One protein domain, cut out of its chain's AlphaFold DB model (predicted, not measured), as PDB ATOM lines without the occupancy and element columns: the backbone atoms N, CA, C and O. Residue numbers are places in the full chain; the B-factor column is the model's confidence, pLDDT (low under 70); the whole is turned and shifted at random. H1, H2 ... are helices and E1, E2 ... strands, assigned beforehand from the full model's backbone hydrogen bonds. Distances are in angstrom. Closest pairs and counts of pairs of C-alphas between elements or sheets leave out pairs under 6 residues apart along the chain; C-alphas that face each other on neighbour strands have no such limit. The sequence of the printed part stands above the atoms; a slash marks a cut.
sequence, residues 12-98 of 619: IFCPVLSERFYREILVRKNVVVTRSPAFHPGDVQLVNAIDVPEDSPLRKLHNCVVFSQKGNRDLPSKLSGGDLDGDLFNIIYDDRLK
ATOM      1  N   ILE A  12     -39.805  -0.700 -20.599       93.62
ATOM      2  CA  ILE A  12     -39.023  -1.915 -20.367       93.62
ATOM      3  C   ILE A  12     -38.518  -2.491 -21.688       93.62
ATOM      4  O   ILE A  12     -39.170  -2.369 -22.725       93.62
ATOM      5  N   PHE A  13     -37.379  -3.176 -21.636       93.06
ATOM      6  CA  PHE A  13     -36.882  -4.000 -22.736       93.06
ATOM      7  C   PHE A  13     -36.898  -5.468 -22.311       93.06
ATOM      8  O   PHE A  13     -36.301  -5.833 -21.298       93.06
ATOM      9  N   CYS A  14     -37.615  -6.308 -23.059       92.50
ATOM     10  CA  CYS A  14     -37.817  -7.719 -22.727       92.50
ATOM     11  C   CYS A  14     -37.466  -8.610 -23.934       92.50
ATOM     12  O   CYS A  14     -38.327  -8.895 -24.772       92.50
ATOM     13  N   PRO A  15     -36.188  -9.012 -24.060       90.50
ATOM     14  CA  PRO A  15     -35.754  -9.991 -25.046       90.50
ATOM     15  C   PRO A  15     -36.036 -11.413 -24.548       90.50
ATOM     16  O   PRO A  15     -35.486 -11.851 -23.537       90.50
ATOM     17  N   VAL A  16     -36.840 -12.166 -25.291       86.06
ATOM     18  CA  VAL A  16     -37.155 -13.576 -25.026       86.06
ATOM     19  C   VAL A  16     -36.457 -14.446 -26.065       86.06
ATOM     20  O   VAL A  16     -36.454 -14.143 -27.257       86.06
ATOM     21  N   LEU A  17     -35.832 -15.531 -25.621       83.94
ATOM     22  CA  LEU A  17     -35.300 -16.544 -26.520       83.94
ATOM     23  C   LEU A  17     -36.398 -17.579 -26.776       83.94
ATOM     24  O   LEU A  17     -36.788 -18.304 -25.866       83.94
ATOM     25  N   SER A  18     -36.902 -17.632 -28.008       73.75
ATOM     26  CA  SER A  18     -37.887 -18.639 -28.404       73.75
ATOM     27  C   SER A  18     -37.271 -20.042 -28.404       73.75
ATOM     28  O   SER A  18     -36.057 -20.199 -28.538       73.75
ATOM     29  N   GLU A  19     -38.106 -21.083 -28.335       70.06
ATOM     30  CA  GLU A  19     -37.701 -22.498 -28.422       70.06
ATOM     31  C   GLU A  19     -36.911 -22.822 -29.702       70.06
ATOM     32  O   GLU A  19     -36.133 -23.773 -29.748       70.06
ATOM     33  N   ARG A  20     -37.077 -22.006 -30.750       73.88
ATOM     34  CA  ARG A  20     -36.322 -22.096 -32.011       73.88
ATOM     35  C   ARG A  20     -35.013 -21.292 -32.001       73.88
ATOM     36  O   ARG A  20     -34.452 -21.044 -33.065       73.88
ATOM     37  N   PHE A  21     -34.556 -20.841 -30.834       69.38
ATOM     38  CA  PHE A  21     -33.354 -20.023 -30.630       69.38
ATOM     39  C   PHE A  21     -33.319 -18.695 -31.410       69.38
ATOM     40  O   PHE A  21     -32.271 -18.051 -31.477       69.38
ATOM     41  N   TYR A  22     -34.449 -18.235 -31.963       77.06
ATOM     42  CA  TYR A  22     -34.565 -16.856 -32.429       77.06
ATOM     43  C   TYR A  22     -34.873 -15.955 -31.236       77.06
ATOM     44  O   TYR A  22     -35.645 -16.306 -30.339       77.06
ATOM     45  N   ARG A  23     -34.236 -14.788 -31.218       76.38
ATOM     46  CA  ARG A  23     -34.498 -13.776 -30.206       76.38
ATOM     47  C   ARG A  23     -35.710 -12.970 -30.634       76.38
ATOM     48  O   ARG A  23     -35.689 -12.334 -31.684       76.38
ATOM     49  N   GLU A  24     -36.746 -13.008 -29.819       86.25
ATOM     50  CA  GLU A  24     -37.941 -12.202 -29.981       86.25
ATOM     51  C   GLU A  24     -37.878 -11.043 -28.994       86.25
ATOM     52  O   GLU A  24     -37.573 -11.228 -27.815       86.25
ATOM     53  N   ILE A  25     -38.117  -9.830 -29.474       88.56
ATOM     54  CA  ILE A  25     -38.174  -8.648 -28.621       88.56
ATOM     55  C   ILE A  25     -39.647  -8.323 -28.440       88.56
ATOM     56  O   ILE A  25     -40.359  -8.080 -29.415       88.56
ATOM     57  N   LEU A  26     -40.112  -8.335 -27.194       87.88
ATOM     58  CA  LEU A  26     -41.485  -7.958 -26.900       87.88
ATOM     59  C   LEU A  26     -41.646  -6.449 -27.119       87.88
ATOM     60  O   LEU A  26     -41.124  -5.648 -26.347       87.88
ATOM     61  N   VAL A  27     -42.407  -6.067 -28.147       90.06
ATOM     62  CA  VAL A  27     -42.755  -4.668 -28.433       90.06
ATOM     63  C   VAL A  27     -44.263  -4.501 -28.314       90.06
ATOM     64  O   VAL A  27     -45.027  -4.921 -29.184       90.06
ATOM     65  N   ARG A  28     -44.721  -3.914 -27.207       89.81
ATOM     66  CA  ARG A  28     -46.147  -3.720 -26.929       89.81
ATOM     67  C   ARG A  28     -46.383  -2.608 -25.917       89.81
ATOM     68  O   ARG A  28     -45.615  -2.417 -24.983       89.81
ATOM     69  N   LYS A  29     -47.514  -1.919 -26.063       89.50
ATOM     70  CA  LYS A  29     -47.986  -0.942 -25.076       89.50
ATOM     71  C   LYS A  29     -48.849  -1.612 -24.009       89.50
ATOM     72  O   LYS A  29     -49.525  -2.601 -24.299       89.50
ATOM     73  N   ASN A  30     -48.887  -1.017 -22.818       88.25
ATOM     74  CA  ASN A  30     -49.735  -1.443 -21.699       88.25
ATOM     75  C   ASN A  30     -49.532  -2.919 -21.323       88.25
ATOM     76  O   ASN A  30     -50.488  -3.693 -21.251       88.25
ATOM     77  N   VAL A  31     -48.279  -3.307 -21.137       91.12
ATOM     78  CA  VAL A  31     -47.879  -4.611 -20.619       91.12
ATOM     79  C   VAL A  31     -47.915  -4.552 -19.098       91.12
ATOM     80  O   VAL A  31     -47.421  -3.601 -18.498       91.12
ATOM     81  N   VAL A  32     -48.515  -5.558 -18.474       91.00
ATOM     82  CA  VAL A  32     -48.525  -5.693 -17.019       91.00
ATOM     83  C   VAL A  32     -47.193  -6.276 -16.581       91.00
ATOM     84  O   VAL A  32     -46.756  -7.298 -17.114       91.00
ATOM     85  N   VAL A  33     -46.575  -5.645 -15.591       91.06
ATOM     86  CA  VAL A  33     -45.375  -6.134 -14.923       91.06
ATOM     87  C   VAL A  33     -45.631  -6.250 -13.429       91.06
ATOM     88  O   VAL A  33     -46.170  -5.340 -12.799       91.06
ATOM     89  N   THR A  34     -45.263  -7.395 -12.865       89.94
ATOM     90  CA  THR A  34     -45.341  -7.647 -11.427       89.94
ATOM     91  C   THR A  34     -44.277  -8.650 -10.998       89.94
ATOM     92  O   THR A  34     -43.829  -9.462 -11.809       89.94
ATOM     93  N   ARG A  35     -43.842  -8.587  -9.741       86.19
ATOM     94  CA  ARG A  35     -42.911  -9.561  -9.156       86.19
ATOM     95  C   ARG A  35     -43.693 -10.769  -8.635       86.19
ATOM     96  O   ARG A  35     -44.853 -10.640  -8.255       86.19
ATOM     97  N   SER A  36     -43.075 -11.947  -8.636       79.31
ATOM     98  CA  SER A  36     -43.656 -13.157  -8.048       79.31
ATOM     99  C   SER A  36     -42.909 -13.556  -6.769       79.31
ATOM    100  O   SER A  36     -41.740 -13.933  -6.874       79.31
ATOM    101  N   PRO A  37     -43.554 -13.566  -5.586       74.56
ATOM    102  CA  PRO A  37     -44.944 -13.174  -5.313       74.56
ATOM    103  C   PRO A  37     -45.151 -11.646  -5.241       74.56
ATOM    104  O   PRO A  37     -44.220 -10.898  -4.947       74.56
ATOM    105  N   ALA A  38     -46.389 -11.202  -5.486       78.50
ATOM    106  CA  ALA A  38     -46.852  -9.829  -5.265       78.50
ATOM    107  C   ALA A  38     -47.635  -9.763  -3.943       78.50
ATOM    108  O   ALA A  38     -48.442 -10.656  -3.680       78.50
ATOM    109  N   PHE A  39     -47.420  -8.729  -3.126       76.75
ATOM    110  CA  PHE A  39     -47.996  -8.624  -1.774       76.75
ATOM    111  C   PHE A  39     -49.007  -7.482  -1.626       76.75
ATOM    112  O   PHE A  39     -49.783  -7.467  -0.672       76.75
ATOM    113  N   HIS A  40     -49.026  -6.530  -2.559       82.88
ATOM    114  CA  HIS A  40     -49.960  -5.411  -2.584       82.88
ATOM    115  C   HIS A  40     -50.563  -5.235  -3.991       82.88
ATOM    116  O   HIS A  40     -49.859  -5.421  -4.981       82.88
ATOM    117  N   PRO A  41     -51.836  -4.809  -4.140       82.12
ATOM    118  CA  PRO A  41     -52.433  -4.540  -5.457       82.12
ATOM    119  C   PRO A  41     -51.639  -3.544  -6.321       82.12
ATOM    120  O   PRO A  41     -51.669  -3.614  -7.546       82.12
ATOM    121  N   GLY A  42     -50.914  -2.627  -5.676       84.75
ATOM    122  CA  GLY A  42     -50.001  -1.675  -6.316       84.75
ATOM    123  C   GLY A  42     -48.687  -2.280  -6.829       84.75
ATOM    124  O   GLY A  42     -47.969  -1.598  -7.548       84.75
ATOM    125  N   ASP A  43     -48.383  -3.546  -6.535       86.69
ATOM    126  CA  ASP A  43     -47.224  -4.265  -7.097       86.69
ATOM    127  C   ASP A  43     -47.447  -4.711  -8.547       86.69
ATOM    128  O   ASP A  43     -46.589  -5.352  -9.158       86.69
ATOM    129  N   VAL A  44     -48.626  -4.427  -9.098       89.31
ATOM    130  CA  VAL A  44     -49.004  -4.736 -10.472       89.31
ATOM    131  C   VAL A  44     -49.056  -3.425 -11.248       89.31
ATOM    132  O   VAL A  44     -50.006  -2.655 -11.129       89.31
ATOM    133  N   GLN A  45     -48.017  -3.159 -12.039       89.12
ATOM    134  CA  GLN A  45     -47.853  -1.901 -12.767       89.12
ATOM    135  C   GLN A  45     -48.018  -2.104 -14.277       89.12
ATOM    136  O   GLN A  45     -47.764  -3.185 -14.805       89.12
ATOM    137  N   LEU A  46     -48.444  -1.054 -14.984       90.44
ATOM    138  CA  LEU A  46     -48.484  -1.036 -16.447       90.44
ATOM    139  C   LEU A  46     -47.267  -0.304 -17.004       90.44
ATOM    140  O   LEU A  46     -46.952   0.807 -16.584       90.44
ATOM    141  N   VAL A  47     -46.629  -0.916 -17.994       92.00
ATOM    142  CA  VAL A  47     -45.448  -0.386 -18.681       92.00
ATOM    143  C   VAL A  47     -45.524  -0.607 -20.182       92.00
ATOM    144  O   VAL A  47     -46.347  -1.372 -20.685       92.00
ATOM    145  N   ASN A  48     -44.652   0.066 -20.923       93.19
ATOM    146  CA  ASN A  48     -44.500  -0.139 -22.356       93.19
ATOM    147  C   ASN A  48     -43.248  -0.971 -22.625       93.19
ATOM    148  O   ASN A  48     -42.147  -0.581 -22.250       93.19
ATOM    149  N   ALA A  49     -43.417  -2.112 -23.286       92.50
ATOM    150  CA  ALA A  49     -42.306  -2.896 -23.797       92.50
ATOM    151  C   ALA A  49     -41.886  -2.321 -25.158       92.50
ATOM    152  O   ALA A  49     -42.703  -2.262 -26.083       92.50
ATOM    153  N   ILE A  50     -40.648  -1.844 -25.262       92.50
ATOM    154  CA  ILE A  50     -40.117  -1.181 -26.460       92.50
ATOM    155  C   ILE A  50     -38.898  -1.921 -27.007       92.50
ATOM    156  O   ILE A  50     -38.242  -2.667 -26.285       92.50
ATOM    157  N   ASP A  51     -38.595  -1.699 -28.285       91.19
ATOM    158  CA  ASP A  51     -37.337  -2.139 -28.889       91.19
ATOM    159  C   ASP A  51     -36.238  -1.087 -28.672       91.19
ATOM    160  O   ASP A  51     -36.516   0.105 -28.536       91.19
ATOM    161  N   VAL A  52     -34.986  -1.538 -28.658       89.75
ATOM    162  CA  VAL A  52     -33.786  -0.707 -28.493       89.75
ATOM    163  C   VAL A  52     -32.957  -0.695 -29.788       89.75
ATOM    164  O   VAL A  52     -33.049  -1.647 -30.566       89.75
ATOM    165  N   PRO A  53     -32.141   0.351 -30.043       89.62
ATOM    166  CA  PRO A  53     -31.326   0.475 -31.256       89.62
ATOM    167  C   PRO A  53     -30.459  -0.754 -31.559       89.62
ATOM    168  O   PRO A  53     -30.040  -1.473 -30.648       89.62
ATOM    169  N   GLU A  54     -30.170  -0.992 -32.844       81.06
ATOM    170  CA  GLU A  54     -29.477  -2.210 -33.287       81.06
ATOM    171  C   GLU A  54     -28.061  -2.366 -32.721       81.06
ATOM    172  O   GLU A  54     -27.606  -3.485 -32.491       81.06
ATOM    173  N   ASP A  55     -27.398  -1.247 -32.457       85.25
ATOM    174  CA  ASP A  55     -26.057  -1.128 -31.895       85.25
ATOM    175  C   ASP A  55     -26.026  -1.186 -30.357       85.25
ATOM    176  O   ASP A  55     -24.949  -1.217 -29.755       85.25
ATOM    177  N   SER A  56     -27.188  -1.240 -29.698       87.00
ATOM    178  CA  SER A  56     -27.271  -1.233 -28.239       87.00
ATOM    179  C   SER A  56     -26.674  -2.506 -27.617       87.00
ATOM    180  O   SER A  56     -27.038  -3.624 -28.001       87.00
ATOM    181  N   PRO A  57     -25.835  -2.391 -26.566       86.62
ATOM    182  CA  PRO A  57     -25.319  -3.555 -25.852       86.62
ATOM    183  C   PRO A  57     -26.425  -4.335 -25.119       86.62
ATOM    184  O   PRO A  57     -26.245  -5.527 -24.859       86.62
ATOM    185  N   LEU A  58     -27.591  -3.721 -24.861       86.00
ATOM    186  CA  LEU A  58     -28.759  -4.396 -24.283       86.00
ATOM    187  C   LEU A  58     -29.261  -5.533 -25.179       86.00
ATOM    188  O   LEU A  58     -29.735  -6.553 -24.678       86.00
ATOM    189  N   ARG A  59     -29.063  -5.426 -26.502       85.25
ATOM    190  CA  ARG A  59     -29.380  -6.492 -27.463       85.25
ATOM    191  C   ARG A  59     -28.496  -7.728 -27.329       85.25
ATOM    192  O   ARG A  59     -28.662  -8.655 -28.111       85.25
ATOM    193  N   LYS A  60     -27.583  -7.819 -26.358       85.06
ATOM    194  CA  LYS A  60     -26.879  -9.071 -26.012       85.06
ATOM    195  C   LYS A  60     -27.620  -9.902 -24.952       85.06
ATOM    196  O   LYS A  60     -27.396 -11.111 -24.882       85.06
ATOM    197  N   LEU A  61     -28.542  -9.290 -24.209       87.06
ATOM    198  CA  LEU A  61     -29.303  -9.913 -23.124       87.06
ATOM    199  C   LEU A  61     -30.477 -10.768 -23.636       87.06
ATOM    200  O   LEU A  61     -31.066 -10.470 -24.676       87.06
ATOM    201  N   HIS A  62     -30.821 -11.835 -22.914       87.62
ATOM    202  CA  HIS A  62     -31.912 -12.755 -23.253       87.62
ATOM    203  C   HIS A  62     -32.577 -13.300 -21.984       87.62
ATOM    204  O   HIS A  62     -31.909 -13.461 -20.968       87.62
ATOM    205  N   ASN A  63     -33.877 -13.599 -22.061       87.62
ATOM    206  CA  ASN A  63     -34.693 -14.132 -20.964       87.62
ATOM    207  C   ASN A  63     -34.610 -13.303 -19.673       87.62
ATOM    208  O   ASN A  63     -34.634 -13.837 -18.569       87.62
ATOM    209  N   CYS A  64     -34.524 -11.984 -19.819       88.06
ATOM    210  CA  CYS A  64     -34.512 -11.041 -18.711       88.06
ATOM    211  C   CYS A  64     -35.363  -9.818 -19.058       88.06
ATOM    212  O   CYS A  64     -35.605  -9.527 -20.229       88.06
ATOM    213  N   VAL A  65     -35.783  -9.070 -18.042       89.44
ATOM    214  CA  VAL A  65     -36.423  -7.765 -18.213       89.44
ATOM    215  C   VAL A  65     -35.445  -6.670 -17.803       89.44
ATOM    216  O   VAL A  65     -34.816  -6.733 -16.749       89.44
ATOM    217  N   VAL A  66     -35.290  -5.666 -18.661       90.88
ATOM    218  CA  VAL A  66     -34.449  -4.500 -18.401       90.88
ATOM    219  C   VAL A  66     -35.356  -3.318 -18.091       90.88
ATOM    220  O   VAL A  66     -36.214  -2.955 -18.894       90.88
ATOM    221  N   PHE A  67     -35.152  -2.723 -16.918       91.38
ATOM    222  CA  PHE A  67     -35.905  -1.570 -16.433       91.38
ATOM    223  C   PHE A  67     -35.151  -0.263 -16.665       91.38
ATOM    224  O   PHE A  67     -33.929  -0.215 -16.507       91.38
ATOM    225  N   SER A  68     -35.889   0.799 -16.979       90.38
ATOM    226  CA  SER A  68     -35.346   2.152 -17.075       90.38
ATOM    227  C   SER A  68     -34.789   2.659 -15.746       90.38
ATOM    228  O   SER A  68     -35.395   2.474 -14.692       90.38
ATOM    229  N   GLN A  69     -33.657   3.360 -15.813       85.75
ATOM    230  CA  GLN A  69     -33.096   4.126 -14.696       85.75
ATOM    231  C   GLN A  69     -33.730   5.518 -14.521       85.75
ATOM    232  O   GLN A  69     -33.384   6.234 -13.585       85.75
ATOM    233  N   LYS A  70     -34.632   5.931 -15.421       84.38
ATOM    234  CA  LYS A  70     -35.286   7.245 -15.380       84.38
ATOM    235  C   LYS A  70     -36.615   7.163 -14.624       84.38
ATOM    236  O   LYS A  70     -37.406   6.252 -14.864       84.38
ATOM    237  N   GLY A  71     -36.867   8.152 -13.769       83.38
ATOM    238  CA  GLY A  71     -38.130   8.348 -13.053       83.38
ATOM    239  C   GLY A  71     -37.943   8.783 -11.601       83.38
ATOM    240  O   GLY A  71     -36.834   8.739 -11.074       83.38
ATOM    241  N   ASN A  72     -39.029   9.205 -10.945       78.81
ATOM    242  CA  ASN A  72     -38.985   9.655  -9.540       78.81
ATOM    243  C   ASN A  72     -38.783   8.500  -8.545       78.81
ATOM    244  O   ASN A  72     -38.218   8.689  -7.470       78.81
ATOM    245  N   ARG A  73     -39.274   7.310  -8.899       81.88
ATOM    246  CA  ARG A  73     -39.111   6.059  -8.152       81.88
ATOM    247  C   ARG A  73     -38.891   4.948  -9.167       81.88
ATOM    248  O   ARG A  73     -39.680   4.819 -10.109       81.88
ATOM    249  N   ASP A  74     -37.825   4.182  -8.978       82.81
ATOM    250  CA  ASP A  74     -37.456   3.064  -9.834       82.81
ATOM    251  C   ASP A  74     -38.594   2.035  -9.890       82.81
ATOM    252  O   ASP A  74     -39.296   1.792  -8.909       82.81
ATOM    253  N   LEU A  75     -38.831   1.466 -11.073       85.50
ATOM    254  CA  LEU A  75     -39.932   0.524 -11.259       85.50
ATOM    255  C   LEU A  75     -39.810  -0.724 -10.362       85.50
ATOM    256  O   LEU A  75     -40.818  -1.098  -9.779       85.50
ATOM    257  N   PRO A  76     -38.629  -1.339 -10.175       83.50
ATOM    258  CA  PRO A  76     -38.478  -2.505  -9.302       83.50
ATOM    259  C   PRO A  76     -38.879  -2.245  -7.848       83.50
ATOM    260  O   PRO A  76     -39.566  -3.074  -7.252       83.50
ATOM    261  N   SER A  77     -38.561  -1.071  -7.286       81.25
ATOM    262  CA  SER A  77     -39.015  -0.727  -5.934       81.25
ATOM    263  C   SER A  77     -40.531  -0.564  -5.820       81.25
ATOM    264  O   SER A  77     -41.059  -0.677  -4.715       81.25
ATOM    265  N   LYS A  78     -41.249  -0.325  -6.929       85.25
ATOM    266  CA  LYS A  78     -42.724  -0.306  -6.984       85.25
ATOM    267  C   LYS A  78     -43.346  -1.712  -7.023       85.25
ATOM    268  O   LYS A  78     -44.557  -1.809  -6.891       85.25
ATOM    269  N   LEU A  79     -42.548  -2.769  -7.212       84.88
ATOM    270  CA  LEU A  79     -42.982  -4.165  -7.372       84.88
ATOM    271  C   LEU A  79     -42.512  -5.009  -6.171       84.88
ATOM    272  O   LEU A  79     -41.698  -5.922  -6.323       84.88
ATOM    273  N   SER A  80     -42.982  -4.691  -4.960       78.94
ATOM    274  CA  SER A  80     -42.600  -5.369  -3.708       78.94
ATOM    275  C   SER A  80     -41.164  -5.140  -3.171       78.94
ATOM    276  O   SER A  80     -40.715  -5.878  -2.292       78.94
ATOM    277  N   GLY A  81     -40.422  -4.126  -3.638       69.00
ATOM    278  CA  GLY A  81     -39.209  -3.639  -2.946       69.00
ATOM    279  C   GLY A  81     -37.957  -4.542  -2.975       69.00
ATOM    280  O   GLY A  81     -37.258  -4.624  -1.967       69.00
ATOM    281  N   GLY A  82     -37.669  -5.223  -4.093       65.38
ATOM    282  CA  GLY A  82     -36.502  -6.118  -4.262       65.38
ATOM    283  C   GLY A  82     -35.212  -5.448  -4.757       65.38
ATOM    284  O   GLY A  82     -35.242  -4.331  -5.272       65.38
ATOM    285  N   ASP A  83     -34.082  -6.147  -4.627       65.25
ATOM    286  CA  ASP A  83     -32.730  -5.732  -5.035       65.25
ATOM    287  C   ASP A  83     -32.324  -6.212  -6.445       65.25
ATOM    288  O   ASP A  83     -31.167  -6.060  -6.824       65.25
ATOM    289  N   LEU A  84     -33.287  -6.687  -7.254       68.75
ATOM    290  CA  LEU A  84     -33.150  -7.121  -8.659       68.75
ATOM    291  C   LEU A  84     -32.353  -8.411  -8.903       68.75
ATOM    292  O   LEU A  84     -32.345  -8.900 -10.039       68.75
ATOM    293  N   ASP A  85     -31.742  -8.992  -7.875       67.44
ATOM    294  CA  ASP A  85     -30.879 -10.162  -8.009       67.44
ATOM    295  C   ASP A  85     -31.682 -11.468  -7.895       67.44
ATOM    296  O   ASP A  85     -32.112 -11.887  -6.824       67.44
ATOM    297  N   GLY A  86     -31.882 -12.144  -9.034       68.44
ATOM    298  CA  GLY A  86     -32.559 -13.449  -9.093       68.44
ATOM    299  C   GLY A  86     -34.089 -13.392  -9.004       68.44
ATOM    300  O   GLY A  86     -34.737 -14.435  -8.898       68.44
ATOM    301  N   ASP A  87     -34.670 -12.194  -9.079       77.12
ATOM    302  CA  ASP A  87     -36.113 -11.984  -9.015       77.12
ATOM    303  C   ASP A  87     -36.843 -12.401 -10.298       77.12
ATOM    304  O   ASP A  87     -36.456 -12.054 -11.417       77.12
ATOM    305  N   LEU A  88     -37.963 -13.108 -10.125       83.19
ATOM    306  CA  LEU A  88     -38.852 -13.487 -11.218       83.19
ATOM    307  C   LEU A  88     -39.933 -12.420 -11.419       83.19
ATOM    308  O   LEU A  88     -40.737 -12.141 -10.522       83.19
ATOM    309  N   PHE A  89     -39.972 -11.862 -12.628       86.50
ATOM    310  CA  PHE A  89     -40.990 -10.911 -13.062       86.50
ATOM    311  C   PHE A  89     -41.980 -11.583 -14.007       86.50
ATOM    312  O   PHE A  89     -41.601 -12.193 -15.006       86.50
ATOM    313  N   ASN A  90     -43.264 -11.409 -13.718       88.94
ATOM    314  CA  ASN A  90     -44.345 -11.790 -14.606       88.94
ATOM    315  C   ASN A  90     -44.628 -10.635 -15.566       88.94
ATOM    316  O   ASN A  90     -44.964  -9.529 -15.138       88.94
ATOM    317  N   ILE A  91     -44.506 -10.914 -16.864       89.75
ATOM    318  CA  ILE A  91     -44.804  -9.982 -17.953       89.75
ATOM    319  C   ILE A  91     -46.059 -10.482 -18.669       89.75
ATOM    320  O   ILE A  91     -46.014 -11.471 -19.400       89.75
ATOM    321  N   ILE A  92     -47.193  -9.818 -18.443       88.88
ATOM    322  CA  ILE A  92     -48.495 -10.239 -18.971       88.88
ATOM    323  C   ILE A  92     -48.966  -9.222 -20.007       88.88
ATOM    324  O   ILE A  92     -49.159  -8.041 -19.720       88.88
ATOM    325  N   TYR A  93     -49.168  -9.690 -21.234       87.94
ATOM    326  CA  TYR A  93     -49.595  -8.861 -22.363       87.94
ATOM    327  C   TYR A  93     -50.947  -9.287 -22.962       87.94
ATOM    328  O   TYR A  93     -51.379  -8.682 -23.943       87.94
ATOM    329  N   ASP A  94     -51.607 -10.309 -22.404       83.81
ATOM    330  CA  ASP A  94     -52.977 -10.697 -22.774       83.81
ATOM    331  C   ASP A  94     -53.968  -9.664 -22.221       83.81
ATOM    332  O   ASP A  94     -54.001  -9.405 -21.016       83.81
ATOM    333  N   ASP A  95     -54.781  -9.076 -23.100       79.81
ATOM    334  CA  ASP A  95     -55.737  -8.025 -22.744       79.81
ATOM    335  C   ASP A  95     -56.770  -8.474 -21.700       79.81
ATOM    336  O   ASP A  95     -57.247  -7.652 -20.919       79.81
ATOM    337  N   ARG A  96     -57.084  -9.774 -21.630       82.69
ATOM    338  CA  ARG A  96     -58.064 -10.332 -20.679       82.69
ATOM    339  C   ARG A  96     -57.546 -10.388 -19.247       82.69
ATOM    340  O   ARG A  96     -58.341 -10.460 -18.316       82.69
ATOM    341  N   LEU A  97     -56.226 -10.391 -19.079       77.94
ATOM    342  CA  LEU A  97     -55.552 -10.495 -17.785       77.94
ATOM    343  C   LEU A  97     -55.058  -9.133 -17.280       77.94
ATOM    344  O   LEU A  97     -54.371  -9.061 -16.263       77.94
ATOM    345  N   LYS A  98     -55.405  -8.042 -17.977       81.19
ATOM    346  CA  LYS A  98     -55.075  -6.686 -17.540       81.19
ATOM    347  C   LYS A  98     -55.978  -6.270 -16.375       81.19
ATOM    348  O   LYS A  98     -57.198  -6.435 -16.460       81.19
TER     349      LYS A  98
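This is residues 12 to 98 of the 619 residues of the protein "RNA-dependent RNA polymerase" of Rasamsonia emersonii CBS 393.64 (UniProt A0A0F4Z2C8). There is little regular structure: a small, strongly twisted sheet, E4, E3, E5, a separate hairpin of E1 and E2 off to one side and apart from the sheet's three strands, and long loops, of which residues 69 to 74 stick out. The printed part has 87 residues, 28 in named elements, E1 E2 E3 E4 H1 E5, mostly strand; both sheets are antiparallel. It is compact, radius of gyration of the C-alphas 13.1 A, spanning 35 by 29 by 23 A.

Find C-alpha 15 at (-35.754, -9.991, -25.046), where E1, residues 15 to 17, begins; E2 is residues 23 to 25. E3, residues 28 to 35, runs 19.0 A; E4, residues 44 to 49, 15.0 A. After H1, residues 57 to 60, E5, residues 89 to 92, ends at (-48.495, -10.239, -18.971).

Within hydrogen-bond range are N 33 and O 45, 2.8 A, in hairpin E3 and E4; N 34 and O 90, 3.1 A, between E3 and E5; N 16 and O 24, 2.8 A, in hairpin E1 and E2. H1, too short for an O i to N i+4 pair, is not on the three-stranded sheet. E4, H1, E5 form a split strand-helix-strand unit, two strands of one sheet with a helix between them along the chain and E3 between them in the sheet, crossover right-handed.

The printed part has no cut; the H1 to E5 link is long; pLDDT is under 70 at residues 21 and 81 to 86.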